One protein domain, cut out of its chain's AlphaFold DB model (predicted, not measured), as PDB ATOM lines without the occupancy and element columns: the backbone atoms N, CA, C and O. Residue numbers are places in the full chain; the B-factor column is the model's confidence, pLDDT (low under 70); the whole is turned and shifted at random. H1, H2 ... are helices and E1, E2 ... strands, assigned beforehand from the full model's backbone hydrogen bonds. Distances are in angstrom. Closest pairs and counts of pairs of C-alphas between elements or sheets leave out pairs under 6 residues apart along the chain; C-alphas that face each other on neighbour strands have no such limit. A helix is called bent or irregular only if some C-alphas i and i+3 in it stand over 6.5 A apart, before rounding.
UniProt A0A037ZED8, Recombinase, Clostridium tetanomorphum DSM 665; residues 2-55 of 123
ATOM      1  N   LEU A   2      25.172 -38.956   5.158       54.97
ATOM      2  CA  LEU A   2      25.919 -38.990   3.886       54.97
ATOM      3  C   LEU A   2      27.410 -38.662   4.104       54.97
ATOM      4  O   LEU A   2      27.919 -37.719   3.527       54.97
ATOM      5  N   GLY A   3      28.104 -39.380   4.991       60.16
ATOM      6  CA  GLY A   3      29.522 -39.055   5.252       60.16
ATOM      7  C   GLY A   3      30.374 -40.140   5.900       60.16
ATOM      8  O   GLY A   3      31.578 -39.975   6.025       60.16
ATOM      9  N   LYS A   4      29.776 -41.268   6.304       69.31
ATOM     10  CA  LYS A   4      30.517 -42.386   6.912       69.31
ATOM     11  C   LYS A   4      31.036 -43.382   5.885       69.31
ATOM     12  O   LYS A   4      32.019 -44.056   6.147       69.31
ATOM     13  N   THR A   5      30.354 -43.495   4.745       70.62
ATOM     14  CA  THR A   5      30.741 -44.399   3.664       70.62
ATOM     15  C   THR A   5      30.658 -43.689   2.329       70.62
ATOM     16  O   THR A   5      29.675 -42.986   2.079       70.62
ATOM     17  N   PHE A   6      31.655 -43.908   1.481       71.75
ATOM     18  CA  PHE A   6      31.691 -43.405   0.114       71.75
ATOM     19  C   PHE A   6      31.596 -44.578  -0.868       71.75
ATOM     20  O   PHE A   6      31.852 -45.742  -0.528       71.75
ATOM     21  N   THR A   7      31.126 -44.286  -2.074       77.50
ATOM     22  CA  THR A   7      31.026 -45.268  -3.153       77.50
ATOM     23  C   THR A   7      32.160 -44.998  -4.124       77.50
ATOM     24  O   THR A   7      32.140 -43.971  -4.787       77.50
ATOM     25  N   VAL A   8      33.125 -45.918  -4.195       74.25
ATOM     26  CA  VAL A   8      34.271 -45.814  -5.115       74.25
ATOM     27  C   VAL A   8      33.796 -45.888  -6.565       74.25
ATOM     28  O   VAL A   8      34.141 -45.033  -7.366       74.25
ATOM     29  N   ASP A   9      32.947 -46.878  -6.879       73.38
ATOM     30  CA  ASP A   9      32.434 -47.090  -8.232       73.38
ATOM     31  C   ASP A   9      30.914 -47.318  -8.239       73.38
ATOM     32  O   ASP A   9      30.409 -48.193  -7.520       73.38
ATOM     33  N   PRO A  10      30.163 -46.627  -9.116       74.56
ATOM     34  CA  PRO A  10      28.712 -46.786  -9.222       74.56
ATOM     35  C   PRO A  10      28.289 -48.163  -9.766       74.56
ATOM     36  O   PRO A  10      27.157 -48.592  -9.549       74.56
ATOM     37  N   ILE A  11      29.194 -48.882 -10.440       79.62
ATOM     38  CA  ILE A  11      28.926 -50.200 -11.035       79.62
ATOM     39  C   ILE A  11      29.079 -51.320 -10.000       79.62
ATOM     40  O   ILE A  11      28.229 -52.205  -9.915       79.62
ATOM     41  N   SER A  12      30.130 -51.272  -9.175       77.38
ATOM     42  CA  SER A  12      30.395 -52.312  -8.171       77.38
ATOM     43  C   SER A  12      29.494 -52.195  -6.935       77.38
ATOM     44  O   SER A  12      29.417 -53.139  -6.149       77.38
ATOM     45  N   LYS A  13      28.808 -51.048  -6.755       73.31
ATOM     46  CA  LYS A  13      27.927 -50.715  -5.612       73.31
ATOM     47  C   LYS A  13      28.583 -50.944  -4.243       73.31
ATOM     48  O   LYS A  13      27.896 -51.054  -3.225       73.31
ATOM     49  N   ARG A  14      29.915 -51.017  -4.205       76.38
ATOM     50  CA  ARG A  14      30.681 -51.261  -2.988       76.38
ATOM     51  C   ARG A  14      30.767 -49.966  -2.190       76.38
ATOM     52  O   ARG A  14      31.190 -48.936  -2.711       76.38
ATOM     53  N   ARG A  15      30.368 -50.031  -0.921       77.56
ATOM     54  CA  ARG A  15      30.485 -48.926   0.034       77.56
ATOM     55  C   ARG A  15      31.655 -49.215   0.959       77.56
ATOM     56  O   ARG A  15      31.682 -50.275   1.581       77.56
ATOM     57  N   LEU A  16      32.612 -48.302   1.000       77.31
ATOM     58  CA  LEU A  16      33.756 -48.354   1.902       77.31
ATOM     59  C   LEU A  16      33.590 -47.302   2.984       77.31
ATOM     60  O   LEU A  16      32.953 -46.274   2.748       77.31
ATOM     61  N   ASP A  17      34.146 -47.573   4.160       78.62
ATOM     62  CA  ASP A  17      34.202 -46.592   5.233       78.62
ATOM     63  C   ASP A  17      35.123 -45.444   4.818       78.62
ATOM     64  O   ASP A  17      36.225 -45.659   4.316       78.62
ATOM     65  N   ASN A  18      34.649 -44.217   5.007       75.75
ATOM     66  CA  ASN A  18      35.409 -43.026   4.675       75.75
ATOM     67  C   ASN A  18      36.446 -42.764   5.779       75.75
ATOM     68  O   ASN A  18      36.122 -42.183   6.815       75.75
ATOM     69  N   MET A  19      37.688 -43.189   5.542       73.75
ATOM     70  CA  MET A  19      38.840 -42.930   6.419       73.75
ATOM     71  C   MET A  19      39.496 -41.556   6.165       73.75
ATOM     72  O   MET A  19      40.607 -41.319   6.629       73.75
ATOM     73  N   GLY A  20      38.817 -40.660   5.437       71.38
ATOM     74  CA  GLY A  20      39.343 -39.367   4.981       71.38
ATOM     75  C   GLY A  20      39.599 -39.298   3.473       71.38
ATOM     76  O   GLY A  20      40.303 -38.404   3.023       71.38
ATOM     77  N   GLU A  21      39.062 -40.247   2.700       75.75
ATOM     78  CA  GLU A  21      39.102 -40.211   1.231       75.75
ATOM     79  C   GLU A  21      38.126 -39.169   0.655       75.75
ATOM     80  O   GLU A  21      38.368 -38.627  -0.416       75.75
ATOM     81  N   GLU A  22      37.055 -38.855   1.387       69.31
ATOM     82  CA  GLU A  22      36.076 -37.810   1.064       69.31
ATOM     83  C   GLU A  22      35.969 -36.804   2.220       69.31
ATOM     84  O   GLU A  22      36.125 -37.177   3.391       69.31
ATOM     85  N   ASP A  23      35.632 -35.551   1.905       72.50
ATOM     86  CA  ASP A  23      35.550 -34.468   2.886       72.50
ATOM     87  C   ASP A  23      34.476 -34.734   3.957       72.50
ATOM     88  O   ASP A  23      33.316 -35.050   3.673       72.50
ATOM     89  N   GLN A  24      34.862 -34.575   5.224       71.81
ATOM     90  CA  GLN A  24      33.961 -34.667   6.372       71.81
ATOM     91  C   GLN A  24      33.791 -33.285   6.996       71.81
ATOM     92  O   GLN A  24      34.736 -32.708   7.528       71.81
ATOM     93  N   PHE A  25      32.565 -32.768   6.970       71.56
ATOM     94  CA  PHE A  25      32.240 -31.473   7.560       71.56
ATOM     95  C   PHE A  25      31.598 -31.654   8.934       71.56
ATOM     96  O   PHE A  25      30.614 -32.383   9.083       71.56
ATOM     97  N   TYR A  26      32.133 -30.952   9.934       74.31
ATOM     98  CA  TYR A  26      31.489 -30.803  11.233       74.31
ATOM     99  C   TYR A  26      30.766 -29.453  11.265       74.31
ATOM    100  O   TYR A  26      31.390 -28.396  11.348       74.31
ATOM    101  N   ILE A  27      29.439 -29.494  11.141       78.44
ATOM    102  CA  ILE A  27      28.594 -28.298  11.160       78.44
ATOM    103  C   ILE A  27      28.227 -27.999  12.615       78.44
ATOM    104  O   ILE A  27      27.555 -28.803  13.261       78.44
ATOM    105  N   HIS A  28      28.656 -26.841  13.111       77.25
ATOM    106  CA  HIS A  28      28.243 -26.305  14.407       77.25
ATOM    107  C   HIS A  28      26.975 -25.443  14.229       77.25
ATOM    108  O   HIS A  28      26.742 -24.913  13.146       77.25
ATOM    109  N   GLU A  29      26.151 -25.319  15.276       78.56
ATOM    110  CA  GLU A  29      25.067 -24.313  15.377       78.56
ATOM    111  C   GLU A  29      23.909 -24.416  14.359       78.56
ATOM    112  O   GLU A  29      23.227 -23.440  14.062       78.56
ATOM    113  N   HIS A  30      23.607 -25.613  13.845       80.38
ATOM    114  CA  HIS A  30      22.461 -25.801  12.938       80.38
ATOM    115  C   HIS A  30      21.090 -25.758  13.657       80.38
ATOM    116  O   HIS A  30      20.043 -25.633  13.024       80.38
ATOM    117  N   HIS A  31      21.058 -25.920  14.979       85.06
ATOM    118  CA  HIS A  31      19.834 -25.831  15.773       85.06
ATOM    119  C   HIS A  31      20.155 -25.364  17.185       85.06
ATOM    120  O   HIS A  31      21.286 -25.506  17.654       85.06
ATOM    121  N   GLU A  32      19.131 -24.830  17.848       84.81
ATOM    122  CA  GLU A  32      19.206 -24.494  19.261       84.81
ATOM    123  C   GLU A  32      19.594 -25.754  20.057       84.81
ATOM    124  O   GLU A  32      19.006 -26.825  19.844       84.81
ATOM    125  N   PRO A  33      20.625 -25.676  20.913       86.81
ATOM    126  CA  PRO A  33      21.152 -26.852  21.581       86.81
ATOM    127  C   PRO A  33      20.113 -27.432  22.546       86.81
ATOM    128  O   PRO A  33      19.574 -26.735  23.400       86.81
ATOM    129  N   ILE A  34      19.869 -28.743  22.446       88.00
ATOM    130  CA  ILE A  34      18.954 -29.468  23.350       88.00
ATOM    131  C   ILE A  34      19.475 -29.432  24.798       88.00
ATOM    132  O   ILE A  34      18.702 -29.456  25.754       88.00
ATOM    133  N   ILE A  35      20.800 -29.416  24.958       89.38
ATOM    134  CA  ILE A  35      21.504 -29.438  26.240       89.38
ATOM    135  C   ILE A  35      22.600 -28.374  26.181       89.38
ATOM    136  O   ILE A  35      23.285 -28.268  25.165       89.38
ATOM    137  N   SER A  36      22.789 -27.616  27.262       91.00
ATOM    138  CA  SER A  36      23.882 -26.645  27.353       91.00
ATOM    139  C   SER A  36      25.253 -27.323  27.293       91.00
ATOM    140  O   SER A  36      25.437 -28.454  27.757       91.00
ATOM    141  N   GLU A  37      26.235 -26.610  26.746       87.56
ATOM    142  CA  GLU A  37      27.602 -27.109  26.565       87.56
ATOM    143  C   GLU A  37      28.221 -27.584  27.888       87.56
ATOM    144  O   GLU A  37      28.744 -28.692  27.968       87.56
ATOM    145  N   GLU A  38      28.020 -26.838  28.977       90.25
ATOM    146  CA  GLU A  38      28.518 -27.208  30.309       90.25
ATOM    147  C   GLU A  38      28.002 -28.570  30.804       90.25
ATOM    148  O   GLU A  38      28.712 -29.328  31.474       90.25
ATOM    149  N   VAL A  39      26.734 -28.890  30.525       93.12
ATOM    150  CA  VAL A  39      26.128 -30.165  30.939       93.12
ATOM    151  C   VAL A  39      26.639 -31.298  30.053       93.12
ATOM    152  O   VAL A  39      26.884 -32.403  30.546       93.12
ATOM    153  N   PHE A  40      26.851 -31.024  28.766       92.25
ATOM    154  CA  PHE A  40      27.456 -31.971  27.838       92.25
ATOM    155  C   PHE A  40      28.896 -32.324  28.243       92.25
ATOM    156  O   PHE A  40      29.233 -33.510  28.315       92.25
ATOM    157  N   GLU A  41      29.717 -31.334  28.590       92.75
ATOM    158  CA  GLU A  41      31.097 -31.545  29.042       92.75
ATOM    159  C   GLU A  41      31.164 -32.399  30.312       92.75
ATOM    160  O   GLU A  41      31.880 -33.404  30.352       92.75
ATOM    161  N   LYS A  42      30.344 -32.076  31.322       93.88
ATOM    162  CA  LYS A  42      30.249 -32.873  32.560       93.88
ATOM    163  C   LYS A  42      29.829 -34.318  32.275       93.88
ATOM    164  O   LYS A  42      30.357 -35.258  32.875       93.88
ATOM    165  N   ALA A  43      28.900 -34.531  31.342       93.12
ATOM    166  CA  ALA A  43      28.489 -35.874  30.942       93.12
ATOM    167  C   ALA A  43      29.634 -36.646  30.257       93.12
ATOM    168  O   ALA A  43      29.852 -37.823  30.571       93.12
ATOM    169  N   GLN A  44      30.391 -35.993  29.370       93.38
ATOM    170  CA  GLN A  44      31.574 -36.577  28.728       93.38
ATOM    171  C   GLN A  44      32.661 -36.931  29.745       93.38
ATOM    172  O   GLN A  44      33.253 -38.011  29.665       93.38
ATOM    173  N   GLU A  45      32.891 -36.081  30.744       91.88
ATOM    174  CA  GLU A  45      33.846 -36.354  31.818       91.88
ATOM    175  C   GLU A  45      33.476 -37.631  32.587       91.88
ATOM    176  O   GLU A  45      34.314 -38.525  32.748       91.88
ATOM    177  N   ILE A  46      32.206 -37.784  32.974       90.44
ATOM    178  CA  ILE A  46      31.706 -38.988  33.656       90.44
ATOM    179  C   ILE A  46      31.862 -40.232  32.767       90.44
ATOM    180  O   ILE A  46      32.254 -41.302  33.250       90.44
ATOM    181  N   LEU A  47      31.558 -40.126  31.469       88.44
ATOM    182  CA  LEU A  47      31.746 -41.224  30.513       88.44
ATOM    183  C   LEU A  47      33.219 -41.639  30.429       88.44
ATOM    184  O   LEU A  47      33.534 -42.831  30.532       88.44
ATOM    185  N   ASN A  48      34.122 -40.668  30.320       86.81
ATOM    186  CA  ASN A  48      35.562 -40.894  30.254       86.81
ATOM    187  C   ASN A  48      36.100 -41.501  31.551       86.81
ATOM    188  O   ASN A  48      36.867 -42.466  31.513       86.81
ATOM    189  N   GLN A  49      35.656 -41.005  32.705       87.06
ATOM    190  CA  GLN A  49      36.019 -41.546  34.013       87.06
ATOM    191  C   GLN A  49      35.575 -43.009  34.160       87.06
ATOM    192  O   GLN A  49      36.359 -43.863  34.580       87.06
ATOM    193  N   ARG A  50      34.347 -43.342  33.738       79.75
ATOM    194  CA  ARG A  50      33.849 -44.729  33.724       79.75
ATOM    195  C   ARG A  50      34.643 -45.626  32.777       79.75
ATOM    196  O   ARG A  50      34.812 -46.811  33.068       79.75
ATOM    197  N   ASN A  51      35.111 -45.082  31.656       77.31
ATOM    198  CA  ASN A  51      35.896 -45.831  30.682       77.31
ATOM    199  C   ASN A  51      37.303 -46.158  31.213       77.31
ATOM    200  O   ASN A  51      37.764 -47.287  31.059       77.31
ATOM    201  N   LYS A  52      37.945 -45.223  31.932       71.44
ATOM    202  CA  LYS A  52      39.268 -45.423  32.560       71.44
ATOM    203  C   LYS A  52      39.292 -46.595  33.549       71.44
ATOM    204  O   LYS A  52      40.267 -47.336  33.601       71.44
ATOM    205  N   ASN A  53      38.192 -46.827  34.268       63.78
ATOM    206  CA  ASN A  53      38.084 -47.912  35.252       63.78
ATOM    207  C   ASN A  53      37.989 -49.319  34.625       63.78
ATOM    208  O   ASN A  53      37.979 -50.322  35.341       63.78
ATOM    209  N   ARG A  54      37.904 -49.427  33.293       61.78
ATOM    210  CA  ARG A  54      37.889 -50.700  32.561       61.78
ATOM    211  C   ARG A  54      39.296 -50.983  32.031       61.78
ATOM    212  O   ARG A  54      39.573 -50.740  30.865       61.78
ATOM    213  N   GLY A  55      40.149 -51.493  32.924       58.91
ATOM    214  CA  GLY A  55      41.566 -51.838  32.734       58.91
ATOM    215  C   GLY A  55      42.040 -52.000  31.287       58.91
ATOM    216  O   GLY A  55      41.891 -53.066  30.682       58.91
TER     217      GLY A  55
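AT A GLANCE: This is residues 2 to 55 of the 123 residues of the protein "Recombinase" of Clostridium tetanomorphum DSM 665 (UniProt A0A037ZED8). A small two-strand hairpin, E1 and E2, lies at one end of the model and a single straight helix, H1, at the other, joined by a long stretch with no named element, residues 18 to 36. There is no common core: residues 26 to 55, of which 37 to 52 belong to H1, stand free, and the helix has the hairpin at a distance. The printed part has 54 residues, with two named strands and then one named helix in the order E1, E2, H1; the sheet's order is E1 - E2, antiparallel. The class is mixed, helices and strands, with 22 residues, under half of those printed, in named elements. The whole is extended, with a radius of gyration of the C-alphas of 17.7 A, and its outline is flat, spanning 47 by 37 by 15 A.

IN THESE COORDINATES: Begin with the sheet: find C-alpha 5 at (30.741, -44.399, 3.664), where E1 begins; this strand takes residues 5 to 7, 6.9 A from first to last C-alpha. Go on to C-alpha 15 at (30.485, -48.926, 0.034), where E2 begins; it takes residues 15 to 17, 6.8 A from first to last C-alpha. Then look for C-alpha 37 at (27.602, -27.109, 26.565); from there H1, residues 37 to 52, runs 22.5 A to C-alpha 52 at (39.268, -45.423, 32.560).

HOW THE PARTS SIT: Look first at E1 and E2, a hairpin of antiparallel neighbour strands with 141 degrees between their N-to-C directions. The C-alphas of Thr 5 and Asp 17 face each other at 4.4 A, and those of Thr 7 and Arg 15 at 4.9 A. In the backbone, N of Phe 6 and O of Leu 16 are within hydrogen-bond range at 3.0 A, and so are N of Leu 16 and O of Phe 6 at 3.1 A. Moving outward to H1, you find it apart from E1, with no C-alpha of the one within 8 A of the other. Within H1, which is not bent, every O i to N i+4 pair is within hydrogen-bond range.

THE WHOLE: The two C-alphas farthest apart are those of Ile 11 and Glu 38, at 47.3 A; from the first printed C-alpha, Leu 2, to the last, Gly 55, it is 35.2 A. The printed part has no cut. The link from E1 to E2 is short, with 7 residues, while that from E2 to H1 is long, with 19 residues. In the B-factor column the mean pLDDT of the printed part is 78.8; look for values under 70 at residues 2 to 4, residue 22 and residues 53 to 55.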